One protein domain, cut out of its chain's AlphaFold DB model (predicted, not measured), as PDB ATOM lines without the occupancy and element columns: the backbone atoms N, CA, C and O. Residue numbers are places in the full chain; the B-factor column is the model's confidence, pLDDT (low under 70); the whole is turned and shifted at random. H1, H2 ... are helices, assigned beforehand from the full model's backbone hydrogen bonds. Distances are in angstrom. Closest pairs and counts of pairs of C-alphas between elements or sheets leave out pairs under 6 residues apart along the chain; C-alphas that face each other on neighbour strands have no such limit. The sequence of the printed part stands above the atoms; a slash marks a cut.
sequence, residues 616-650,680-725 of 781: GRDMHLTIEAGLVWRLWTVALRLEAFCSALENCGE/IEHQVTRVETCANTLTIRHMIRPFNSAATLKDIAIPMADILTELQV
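AT A GLANCE: This is residues 616 to 650 and 680 to 725 of the 781 residues of the protein "Adenylate cyclase" of Ajellomyces capsulatus (strain H88) (UniProt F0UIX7). Two long helices, H1 and H2, lie side by side and run the same way, crossing at a shallow angle; near the ends where they finish, two short helices, H3 by H1 and H4 by H2, gather at one end of the pair. At the other end, residues 616 to 627, of which 625 to 627 belong to H1, stick out as a free tail that adds to the length. The printed part has 81 residues with four named helices, in the order H1, H2, H3, H4, and no named strand; the class is all helix. The whole is loose, with a radius of gyration of the C-alphas of 16.7 A, and spans 56 by 28 by 21 A.

IN THESE COORDINATES: H1, the longest helix, holds residues 625 to 646 and measures 31.8 A from first to last C-alpha, starting at C-alpha 625 (-42.672, 1.173, -2.331). H2, residues 680 to 700, measures 30.8 A and ends at C-alpha 700 (-46.664, 30.268, -26.294). H3 is residues 709 to 712, 5.3 A long. H4 is residues 716 to 725, 14.3 A long, and ends at C-alpha 725 (-50.056, 40.985, -24.554).

HOW THE PARTS SIT: H1 and H2 touch, with the closest C-alphas, those of Ala 635 and Val 687, 5.2 A apart. They run the same way at a shallow tilt of 34 degrees, only just short of steep. H4 touches H2, which meets it with residues 697 to 700 alone; the closest C-alphas are those of Arg 697 and Ile 719, 7.0 A apart. These two run the same way at a steep tilt of 49 degrees. H1 and H4 are close but not clearly touching, with the C-alphas of Glu 646 and Met 716 the closest at 6.6 A. H3 is close to H1 but not clearly touching, the closest C-alphas being those of Leu 645 and Ile 712 at 6.9 A. H3 is apart from H2 and from H4. Every O i to N i+4 pair is within hydrogen-bond range in H1, H2 and H4; H3 is too short for such a pair.

THE WHOLE: The C-alphas farthest apart are those of Arg 617 and Val 725, 57.2 A. Without the free tail, 69 residues span 38 by 27 by 21 A. Residues 651 to 679 are not printed, and C-alphas 650 and 680 are 32.6 A apart across this cut, which falls in the link from H1 to H2. The link from H2 to H3 is short, and that from H3 to H4 is tight. The mean pLDDT of the printed part is 75.3; residues 616 to 626, 629, 648 to 650 and 705 to 711 are under 70.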
ATOM      1  N   GLY A 616     -44.964  -0.611   8.326       44.22
ATOM      2  CA  GLY A 616     -45.386  -1.344   9.526       44.22
ATOM      3  C   GLY A 616     -46.570  -2.296   9.308       44.22
ATOM      4  O   GLY A 616     -47.246  -2.262   8.282       44.22
ATOM      5  N   ARG A 617     -46.820  -3.144  10.315       44.50
ATOM      6  CA  ARG A 617     -47.724  -4.316  10.295       44.50
ATOM      7  C   ARG A 617     -49.223  -4.050  10.080       44.50
ATOM      8  O   ARG A 617     -49.935  -5.013   9.815       44.50
ATOM      9  N   ASP A 618     -49.694  -2.808  10.151       46.06
ATOM     10  CA  ASP A 618     -51.132  -2.493  10.156       46.06
ATOM     11  C   ASP A 618     -51.542  -1.637   8.954       46.06
ATOM     12  O   ASP A 618     -51.817  -0.453   9.112       46.06
ATOM     13  N   MET A 619     -51.556  -2.192   7.736       44.38
ATOM     14  CA  MET A 619     -51.876  -1.417   6.527       44.38
ATOM     15  C   MET A 619     -52.599  -2.268   5.470       44.38
ATOM     16  O   MET A 619     -52.101  -3.301   5.026       44.38
ATOM     17  N   HIS A 620     -53.785  -1.815   5.051       49.38
ATOM     18  CA  HIS A 620     -54.651  -2.449   4.043       49.38
ATOM     19  C   HIS A 620     -54.268  -2.107   2.587       49.38
ATOM     20  O   HIS A 620     -54.918  -2.586   1.655       49.38
ATOM     21  N   LEU A 621     -53.250  -1.270   2.367       52.50
ATOM     22  CA  LEU A 621     -52.879  -0.759   1.047       52.50
ATOM     23  C   LEU A 621     -51.607  -1.437   0.523       52.50
ATOM     24  O   LEU A 621     -50.493  -1.168   0.963       52.50
ATOM     25  N   THR A 622     -51.771  -2.291  -0.488       53.31
ATOM     26  CA  THR A 622     -50.684  -2.923  -1.251       53.31
ATOM     27  C   THR A 622     -50.080  -1.939  -2.258       53.31
ATOM     28  O   THR A 622     -50.233  -2.105  -3.468       53.31
ATOM     29  N   ILE A 623     -49.448  -0.862  -1.789       61.34
ATOM     30  CA  ILE A 623     -48.702   0.048  -2.670       61.34
ATOM     31  C   ILE A 623     -47.231  -0.358  -2.630       61.34
ATOM     32  O   ILE A 623     -46.566  -0.233  -1.605       61.34
ATOM     33  N   GLU A 624     -46.711  -0.842  -3.759       57.94
ATOM     34  CA  GLU A 624     -45.292  -1.159  -3.897       57.94
ATOM     35  C   GLU A 624     -44.445   0.098  -3.659       57.94
ATOM     36  O   GLU A 624     -44.538   1.080  -4.404       57.94
ATOM     37  N   ALA A 625     -43.566   0.060  -2.654       58.28
ATOM     38  CA  ALA A 625     -42.672   1.173  -2.331       58.28
ATOM     39  C   ALA A 625     -41.845   1.634  -3.552       58.28
ATOM     40  O   ALA A 625     -41.576   2.824  -3.709       58.28
ATOM     41  N   GLY A 626     -41.508   0.713  -4.464       57.34
ATOM     42  CA  GLY A 626     -40.800   1.020  -5.711       57.34
ATOM     43  C   GLY A 626     -41.548   1.985  -6.638       57.34
ATOM     44  O   GLY A 626     -40.916   2.809  -7.298       57.34
ATOM     45  N   LEU A 627     -42.884   1.958  -6.665       70.88
ATOM     46  CA  LEU A 627     -43.679   2.888  -7.475       70.88
ATOM     47  C   LEU A 627     -43.636   4.312  -6.913       70.88
ATOM     48  O   LEU A 627     -43.539   5.267  -7.682       70.88
ATOM     49  N   VAL A 628     -43.637   4.454  -5.585       70.56
ATOM     50  CA  VAL A 628     -43.539   5.757  -4.909       70.56
ATOM     51  C   VAL A 628     -42.185   6.411  -5.194       70.56
ATOM     52  O   VAL A 628     -42.127   7.593  -5.535       70.56
ATOM     53  N   TRP A 629     -41.098   5.634  -5.151       62.19
ATOM     54  CA  TRP A 629     -39.760   6.119  -5.497       62.19
ATOM     55  C   TRP A 629     -39.635   6.496  -6.970       62.19
ATOM     56  O   TRP A 629     -39.100   7.557  -7.280       62.19
ATOM     57  N   ARG A 630     -40.194   5.694  -7.883       71.38
ATOM     58  CA  ARG A 630     -40.219   6.034  -9.314       71.38
ATOM     59  C   ARG A 630     -40.993   7.324  -9.578       71.38
ATOM     60  O   ARG A 630     -40.518   8.161 -10.343       71.38
ATOM     61  N   LEU A 631     -42.147   7.509  -8.933       80.69
ATOM     62  CA  LEU A 631     -42.928   8.745  -9.025       80.69
ATOM     63  C   LEU A 631     -42.122   9.945  -8.511       80.69
ATOM     64  O   LEU A 631     -42.111  11.001  -9.143       80.69
ATOM     65  N   TRP A 632     -41.393   9.764  -7.411       76.62
ATOM     66  CA  TRP A 632     -40.506  10.785  -6.869       76.62
ATOM     67  C   TRP A 632     -39.372  11.140  -7.839       76.62
ATOM     68  O   TRP A 632     -39.169  12.317  -8.126       76.62
ATOM     69  N   THR A 633     -38.688  10.157  -8.431       74.38
ATOM     70  CA  THR A 633     -37.651  10.399  -9.448       74.38
ATOM     71  C   THR A 633     -38.204  11.170 -10.645       74.38
ATOM     72  O   THR A 633     -37.540  12.074 -11.152       74.38
ATOM     73  N   VAL A 634     -39.423  10.853 -11.094       82.94
ATOM     74  CA  VAL A 634     -40.094  11.595 -12.172       82.94
ATOM     75  C   VAL A 634     -40.348  13.045 -11.759       82.94
ATOM     76  O   VAL A 634     -39.981  13.947 -12.512       82.94
ATOM     77  N   ALA A 635     -40.892  13.285 -10.562       83.94
ATOM     78  CA  ALA A 635     -41.124  14.635 -10.044       83.94
ATOM     79  C   ALA A 635     -39.821  15.450  -9.978       83.94
ATOM     80  O   ALA A 635     -39.765  16.573 -10.469       83.94
ATOM     81  N   LEU A 636     -38.741  14.857  -9.461       78.12
ATOM     82  CA  LEU A 636     -37.437  15.514  -9.368       78.12
ATOM     83  C   LEU A 636     -36.831  15.846 -10.733       78.12
ATOM     84  O   LEU A 636     -36.261  16.921 -10.913       78.12
ATOM     85  N   ARG A 637     -36.950  14.937 -11.708       81.62
ATOM     86  CA  ARG A 637     -36.473  15.180 -13.077       81.62
ATOM     87  C   ARG A 637     -37.251  16.310 -13.745       81.62
ATOM     88  O   ARG A 637     -36.643  17.123 -14.436       81.62
ATOM     89  N   LEU A 638     -38.566  16.365 -13.531       84.31
ATOM     90  CA  LEU A 638     -39.416  17.435 -14.048       84.31
ATOM     91  C   LEU A 638     -39.077  18.783 -13.408       84.31
ATOM     92  O   LEU A 638     -38.929  19.767 -14.124       84.31
ATOM     93  N   GLU A 639     -38.871  18.831 -12.096       82.88
ATOM     94  CA  GLU A 639     -38.476  20.062 -11.407       82.88
ATOM     95  C   GLU A 639     -37.092  20.550 -11.813       82.88
ATOM     96  O   GLU A 639     -36.909  21.741 -12.059       82.88
ATOM     97  N   ALA A 640     -36.121  19.643 -11.931       76.69
ATOM     98  CA  ALA A 640     -34.796  19.978 -12.434       76.69
ATOM     99  C   ALA A 640     -34.871  20.563 -13.849       76.69
ATOM    100  O   ALA A 640     -34.183  21.536 -14.156       76.69
ATOM    101  N   PHE A 641     -35.733  19.998 -14.696       82.56
ATOM    102  CA  PHE A 641     -35.964  20.497 -16.044       82.56
ATOM    103  C   PHE A 641     -36.636  21.877 -16.038       82.56
ATOM    104  O   PHE A 641     -36.127  22.797 -16.675       82.56
ATOM    105  N   CYS A 642     -37.707  22.074 -15.263       81.19
ATOM    106  CA  CYS A 642     -38.347  23.381 -15.092       81.19
ATOM    107  C   CYS A 642     -37.363  24.425 -14.540       81.19
ATOM    108  O   CYS A 642     -37.277  25.527 -15.070       81.19
ATOM    109  N   SER A 643     -36.551  24.073 -13.541       79.94
ATOM    110  CA  SER A 643     -35.536  24.967 -12.976       79.94
ATOM    111  C   SER A 643     -34.443  25.335 -13.980       79.94
ATOM    112  O   SER A 643     -33.914  26.445 -13.901       79.94
ATOM    113  N   ALA A 644     -34.084  24.429 -14.892       75.81
ATOM    114  CA  ALA A 644     -33.147  24.719 -15.972       75.81
ATOM    115  C   ALA A 644     -33.750  25.678 -17.012       75.81
ATOM    116  O   ALA A 644     -33.019  26.461 -17.607       75.81
ATOM    117  N   LEU A 645     -35.073  25.653 -17.202       77.44
ATOM    118  CA  LEU A 645     -35.775  26.591 -18.080       77.44
ATOM    119  C   LEU A 645     -35.954  27.988 -17.462       77.44
ATOM    120  O   LEU A 645     -36.085  28.950 -18.213       77.44
ATOM    121  N   GLU A 646     -35.965  28.116 -16.132       76.94
ATOM    122  CA  GLU A 646     -36.078  29.412 -15.439       76.94
ATOM    123  C   GLU A 646     -34.744  30.181 -15.357       76.94
ATOM    124  O   GLU A 646     -34.745  31.409 -15.380       76.94
ATOM    125  N   ASN A 647     -33.600  29.489 -15.255       71.25
ATOM    126  CA  ASN A 647     -32.290  30.119 -15.034       71.25
ATOM    127  C   ASN A 647     -31.399  30.075 -16.291       71.25
ATOM    128  O   ASN A 647     -30.874  29.024 -16.648       71.25
ATOM    129  N   CYS A 648     -31.126  31.231 -16.905       57.66
ATOM    130  CA  CYS A 648     -30.296  31.373 -18.116       57.66
ATOM    131  C   CYS A 648     -28.760  31.296 -17.868       57.66
ATOM    132  O   CYS A 648     -28.013  32.120 -18.398       57.66
ATOM    133  N   GLY A 649     -28.260  30.357 -17.048       58.38
ATOM    134  CA  GLY A 649     -26.834  30.244 -16.658       58.38
ATOM    135  C   GLY A 649     -26.170  28.876 -16.920       58.38
ATOM    136  O   GLY A 649     -26.836  27.913 -17.294       58.38
ATOM    137  N   GLU A 650     -24.841  28.776 -16.731       46.19
ATOM    138  CA  GLU A 650     -24.064  27.533 -16.934       46.19
ATOM    139  C   GLU A 650     -24.397  26.412 -15.923       46.19
ATOM    140  O   GLU A 650     -24.177  26.526 -14.721       46.19
ATOM    141  N   ILE A 680     -47.577  10.746  -1.297       81.31
ATOM    142  CA  ILE A 680     -48.012  10.527  -2.685       81.31
ATOM    143  C   ILE A 680     -48.764  11.753  -3.209       81.31
ATOM    144  O   ILE A 680     -48.430  12.246  -4.285       81.31
ATOM    145  N   GLU A 681     -49.716  12.289  -2.445       83.56
ATOM    146  CA  GLU A 681     -50.470  13.500  -2.801       83.56
ATOM    147  C   GLU A 681     -49.531  14.691  -3.053       83.56
ATOM    148  O   GLU A 681     -49.655  15.414  -4.047       83.56
ATOM    149  N   HIS A 682     -48.503  14.838  -2.216       83.19
ATOM    150  CA  HIS A 682     -47.477  15.852  -2.409       83.19
ATOM    151  C   HIS A 682     -46.628  15.616  -3.673       83.19
ATOM    152  O   HIS A 682     -46.247  16.571  -4.344       83.19
ATOM    153  N   GLN A 683     -46.328  14.369  -4.054       83.38
ATOM    154  CA  GLN A 683     -45.607  14.113  -5.311       83.38
ATOM    155  C   GLN A 683     -46.469  14.372  -6.544       83.38
ATOM    156  O   GLN A 683     -45.979  14.945  -7.516       83.38
ATOM    157  N   VAL A 684     -47.747  13.991  -6.512       87.25
ATOM    158  CA  VAL A 684     -48.671  14.221  -7.629       87.25
ATOM    159  C   VAL A 684     -48.846  15.718  -7.880       87.25
ATOM    160  O   VAL A 684     -48.676  16.162  -9.012       87.25
ATOM    161  N   THR A 685     -49.058  16.515  -6.830       87.88
ATOM    162  CA  THR A 685     -49.200  17.978  -6.961       87.88
ATOM    163  C   THR A 685     -47.945  18.644  -7.549       87.88
ATOM    164  O   THR A 685     -48.046  19.568  -8.363       87.88
ATOM    165  N   ARG A 686     -46.742  18.148  -7.233       87.56
ATOM    166  CA  ARG A 686     -45.476  18.607  -7.848       87.56
ATOM    167  C   ARG A 686     -45.371  18.262  -9.332       87.56
ATOM    168  O   ARG A 686     -44.950  19.092 -10.137       87.56
ATOM    169  N   VAL A 687     -45.776  17.053  -9.717       88.56
ATOM    170  CA  VAL A 687     -45.815  16.649 -11.130       88.56
ATOM    171  C   VAL A 687     -46.827  17.495 -11.904       88.56
ATOM    172  O   VAL A 687     -46.497  17.994 -12.978       88.56
ATOM    173  N   GLU A 688     -48.023  17.719 -11.355       91.69
ATOM    174  CA  GLU A 688     -49.073  18.530 -11.983       91.69
ATOM    175  C   GLU A 688     -48.638  19.984 -12.185       91.69
ATOM    176  O   GLU A 688     -48.816  20.551 -13.263       91.69
ATOM    177  N   THR A 689     -48.010  20.591 -11.176       89.44
ATOM    178  CA  THR A 689     -47.490  21.963 -11.276       89.44
ATOM    179  C   THR A 689     -46.381  22.085 -12.321       89.44
ATOM    180  O   THR A 689     -46.411  23.014 -13.135       89.44
ATOM    181  N   CYS A 690     -45.452  21.126 -12.386       88.75
ATOM    182  CA  CYS A 690     -44.432  21.089 -13.436       88.75
ATOM    183  C   CYS A 690     -45.044  20.885 -14.829       88.75
ATOM    184  O   CYS A 690     -44.682  21.593 -15.768       88.75
ATOM    185  N   ALA A 691     -46.000  19.967 -14.974       90.12
ATOM    186  CA  ALA A 691     -46.680  19.714 -16.240       90.12
ATOM    187  C   ALA A 691     -47.441  20.956 -16.733       90.12
ATOM    188  O   ALA A 691     -47.317  21.326 -17.901       90.12
ATOM    189  N   ASN A 692     -48.150  21.656 -15.844       89.06
ATOM    190  CA  ASN A 692     -48.833  22.912 -16.167       89.06
ATOM    191  C   ASN A 692     -47.845  23.990 -16.626       89.06
ATOM    192  O   ASN A 692     -48.062  24.633 -17.652       89.06
ATOM    193  N   THR A 693     -46.726  24.132 -15.914       87.44
ATOM    194  CA  THR A 693     -45.640  25.066 -16.257       87.44
ATOM    195  C   THR A 693     -45.106  24.790 -17.666       87.44
ATOM    196  O   THR A 693     -45.001  25.702 -18.484       87.44
ATOM    197  N   LEU A 694     -44.819  23.527 -17.990       87.00
ATOM    198  CA  LEU A 694     -44.324  23.132 -19.312       87.00
ATOM    199  C   LEU A 694     -45.372  23.300 -20.410       87.00
ATOM    200  O   LEU A 694     -45.030  23.704 -21.520       87.00
ATOM    201  N   THR A 695     -46.638  23.028 -20.106       86.69
ATOM    202  CA  THR A 695     -47.725  23.156 -21.080       86.69
ATOM    203  C   THR A 695     -47.947  24.620 -21.451       86.69
ATOM    204  O   THR A 695     -48.019  24.934 -22.634       86.69
ATOM    205  N   ILE A 696     -47.973  25.534 -20.473       86.75
ATOM    206  CA  ILE A 696     -48.083  26.980 -20.732       86.75
ATOM    207  C   ILE A 696     -46.909  27.458 -21.594       86.75
ATOM    208  O   ILE A 696     -47.119  28.151 -22.587       86.75
ATOM    209  N   ARG A 697     -45.684  27.027 -21.267       85.25
ATOM    210  CA  ARG A 697     -44.489  27.333 -22.069       85.25
ATOM    211  C   ARG A 697     -44.643  26.852 -23.510       85.25
ATOM    212  O   ARG A 697     -44.410  27.632 -24.425       85.25
ATOM    213  N   HIS A 698     -45.097  25.613 -23.700       84.00
ATOM    214  CA  HIS A 698     -45.308  25.022 -25.019       84.00
ATOM    215  C   HIS A 698     -46.375  25.753 -25.846       84.00
ATOM    216  O   HIS A 698     -46.204  25.903 -27.051       84.00
ATOM    217  N   MET A 699     -47.465  26.212 -25.218       82.88
ATOM    218  CA  MET A 699     -48.536  26.927 -25.922       82.88
ATOM    219  C   MET A 699     -48.059  28.254 -26.521       82.88
ATOM    220  O   MET A 699     -48.486  28.608 -27.615       82.88
ATOM    221  N   ILE A 700     -47.186  28.979 -25.818       80.94
ATOM    222  CA  ILE A 700     -46.664  30.268 -26.294       80.94
ATOM    223  C   ILE A 700     -45.470  30.053 -27.223       80.94
ATOM    224  O   ILE A 700     -45.381  30.666 -28.285       80.94
ATOM    225  N   ARG A 701     -44.555  29.157 -26.839       78.94
ATOM    226  CA  ARG A 701     -43.360  28.808 -27.610       78.94
ATOM    227  C   ARG A 701     -43.252  27.288 -27.735       78.94
ATOM    228  O   ARG A 701     -42.784  26.631 -26.803       78.94
ATOM    229  N   PRO A 702     -43.661  26.706 -28.874       78.69
ATOM    230  CA  PRO A 702     -43.645  25.262 -29.041       78.69
ATOM    231  C   PRO A 702     -42.216  24.717 -28.997       78.69
ATOM    232  O   PRO A 702     -41.279  25.276 -29.571       78.69
ATOM    233  N   PHE A 703     -42.059  23.589 -28.307       78.12
ATOM    234  CA  PHE A 703     -40.793  22.872 -28.207       78.12
ATOM    235  C   PHE A 703     -40.480  22.233 -29.568       78.12
ATOM    236  O   PHE A 703     -41.075  21.220 -29.931       78.12
ATOM    237  N   ASN A 704     -39.551  22.820 -30.323       74.06
ATOM    238  CA  ASN A 704     -39.096  22.283 -31.606       74.06
ATOM    239  C   ASN A 704     -37.864  21.389 -31.400       74.06
ATOM    240  O   ASN A 704     -36.916  21.791 -30.729       74.06
ATOM    241  N   SER A 705     -37.825  20.214 -32.038       61.41
ATOM    242  CA  SER A 705     -36.727  19.233 -31.901       61.41
ATOM    243  C   SER A 705     -35.341  19.732 -32.347       61.41
ATOM    244  O   SER A 705     -34.353  19.047 -32.111       61.41
ATOM    245  N   ALA A 706     -35.263  20.901 -32.989       60.44
ATOM    246  CA  ALA A 706     -34.028  21.509 -33.487       60.44
ATOM    247  C   ALA A 706     -33.462  22.634 -32.590       60.44
ATOM    248  O   ALA A 706     -32.401  23.166 -32.906       60.44
ATOM    249  N   ALA A 707     -34.152  23.022 -31.510       63.50
ATOM    250  CA  ALA A 707     -33.746  24.131 -30.640       63.50
ATOM    251  C   ALA A 707     -32.969  23.640 -29.405       63.50
ATOM    252  O   ALA A 707     -33.316  22.622 -28.801       63.50
ATOM    253  N   THR A 708     -31.924  24.369 -29.008       69.81
ATOM    254  CA  THR A 708     -31.107  24.014 -27.840       69.81
ATOM    255  C   THR A 708     -31.787  24.507 -26.562       69.81
ATOM    256  O   THR A 708     -32.476  25.523 -26.562       69.81
ATOM    257  N   LEU A 709     -31.560  23.835 -25.429       66.62
ATOM    258  CA  LEU A 709     -32.160  24.195 -24.133       66.62
ATOM    259  C   LEU A 709     -31.856  25.647 -23.701       66.62
ATOM    260  O   LEU A 709     -32.676  26.272 -23.036       66.62
ATOM    261  N   LYS A 710     -30.720  26.205 -24.145       66.38
ATOM    262  CA  LYS A 710     -30.341  27.616 -23.946       66.38
ATOM    263  C   LYS A 710     -31.229  28.607 -24.707       66.38
ATOM    264  O   LYS A 710     -31.414  29.718 -24.232       66.38
ATOM    265  N   ASP A 711     -31.783  28.202 -25.847       68.00
ATOM    266  CA  ASP A 711     -32.631  29.055 -26.690       68.00
ATOM    267  C   ASP A 711     -34.069  29.130 -26.150       68.00
ATOM    268  O   ASP A 711     -34.815  30.061 -26.446       68.00
ATOM    269  N   ILE A 712     -34.459  28.128 -25.355       72.06
ATOM    270  CA  ILE A 712     -35.812  27.957 -24.812       72.06
ATOM    271  C   ILE A 712     -35.907  28.457 -23.357       72.06
ATOM    272  O   ILE A 712     -36.996  28.788 -22.885       72.06
ATOM    273  N   ALA A 713     -34.784  28.510 -22.632       73.19
ATOM    274  CA  ALA A 713     -34.732  28.929 -21.234       73.19
ATOM    275  C   ALA A 713     -34.990  30.438 -21.086       73.19
ATOM    276  O   ALA A 713     -34.150  31.266 -21.436       73.19
ATOM    277  N   ILE A 714     -36.166  30.776 -20.560       78.25
ATOM    278  CA  ILE A 714     -36.647  32.137 -20.293       78.25
ATOM    279  C   ILE A 714     -37.446  32.100 -18.982       78.25
ATOM    280  O   ILE A 714     -38.204  31.138 -18.776       78.25
ATOM    281  N   PRO A 715     -37.332  33.115 -18.107       82.81
ATOM    282  CA  PRO A 715     -38.143  33.211 -16.899       82.81
ATOM    283  C   PRO A 715     -39.651  33.183 -17.191       82.81
ATOM    284  O   PRO A 715     -40.131  33.810 -18.137       82.81
ATOM    285  N   MET A 716     -40.436  32.502 -16.353       83.19
ATOM    286  CA  MET A 716     -41.892  32.406 -16.538       83.19
ATOM    287  C   MET A 716     -42.595  33.773 -16.509       83.19
ATOM    288  O   MET A 716     -43.635  33.941 -17.142       83.19
ATOM    289  N   ALA A 717     -42.031  34.765 -15.815       84.12
ATOM    290  CA  ALA A 717     -42.572  36.124 -15.793       84.12
ATOM    291  C   ALA A 717     -42.673  36.724 -17.207       84.12
ATOM    292  O   ALA A 717     -43.713  37.276 -17.566       84.12
ATOM    293  N   ASP A 718     -41.644  36.534 -18.031       84.19
ATOM    294  CA  ASP A 718     -41.612  37.065 -19.394       84.19
ATOM    295  C   ASP A 718     -42.628  36.332 -20.281       84.19
ATOM    296  O   ASP A 718     -43.369  36.950 -21.041       84.19
ATOM    297  N   ILE A 719     -42.767  35.020 -20.095       84.19
ATOM    298  CA  ILE A 719     -43.750  34.180 -20.799       84.19
ATOM    299  C   ILE A 719     -45.188  34.607 -20.459       84.19
ATOM    300  O   ILE A 719     -46.038  34.711 -21.344       84.19
ATOM    301  N   LEU A 720     -45.472  34.915 -19.192       86.06
ATOM    302  CA  LEU A 720     -46.788  35.400 -18.766       86.06
ATOM    303  C   LEU A 720     -47.083  36.820 -19.262       86.06
ATOM    304  O   LEU A 720     -48.234  37.117 -19.589       86.06
ATOM    305  N   THR A 721     -46.074  37.690 -19.360       87.31
ATOM    306  CA  THR A 721     -46.257  39.014 -19.980       87.31
ATOM    307  C   THR A 721     -46.549  38.902 -21.476       87.31
ATOM    308  O   THR A 721     -47.462  39.571 -21.955       87.31
ATOM    309  N   GLU A 722     -45.873  37.999 -22.196       85.00
ATOM    310  CA  GLU A 722     -46.166  37.691 -23.602       85.00
ATOM    311  C   GLU A 722     -47.609  37.175 -23.769       85.00
ATOM    312  O   GLU A 722     -48.349  37.663 -24.627       85.00
ATOM    313  N   LEU A 723     -48.070  36.290 -22.875       86.62
ATOM    314  CA  LEU A 723     -49.465  35.836 -22.839       86.62
ATOM    315  C   LEU A 723     -50.452  36.986 -22.603       86.62
ATOM    316  O   LEU A 723     -51.511  37.045 -23.228       86.62
ATOM    317  N   GLN A 724     -50.131  37.902 -21.687       87.62
ATOM    318  CA  GLN A 724     -50.989  39.040 -21.364       87.62
ATOM    319  C   GLN A 724     -51.120  40.006 -22.549       87.62
ATOM    320  O   GLN A 724     -52.219  40.513 -22.797       87.62
ATOM    321  N   VAL A 725     -50.037  40.213 -23.305       89.50
ATOM    322  CA  VAL A 725     -50.056  40.985 -24.554       89.50
ATOM    323  C   VAL A 725     -50.954  40.301 -25.582       89.50
ATOM    324  O   VAL A 725     -51.914  40.928 -26.033       89.50
TER     325      VAL A 725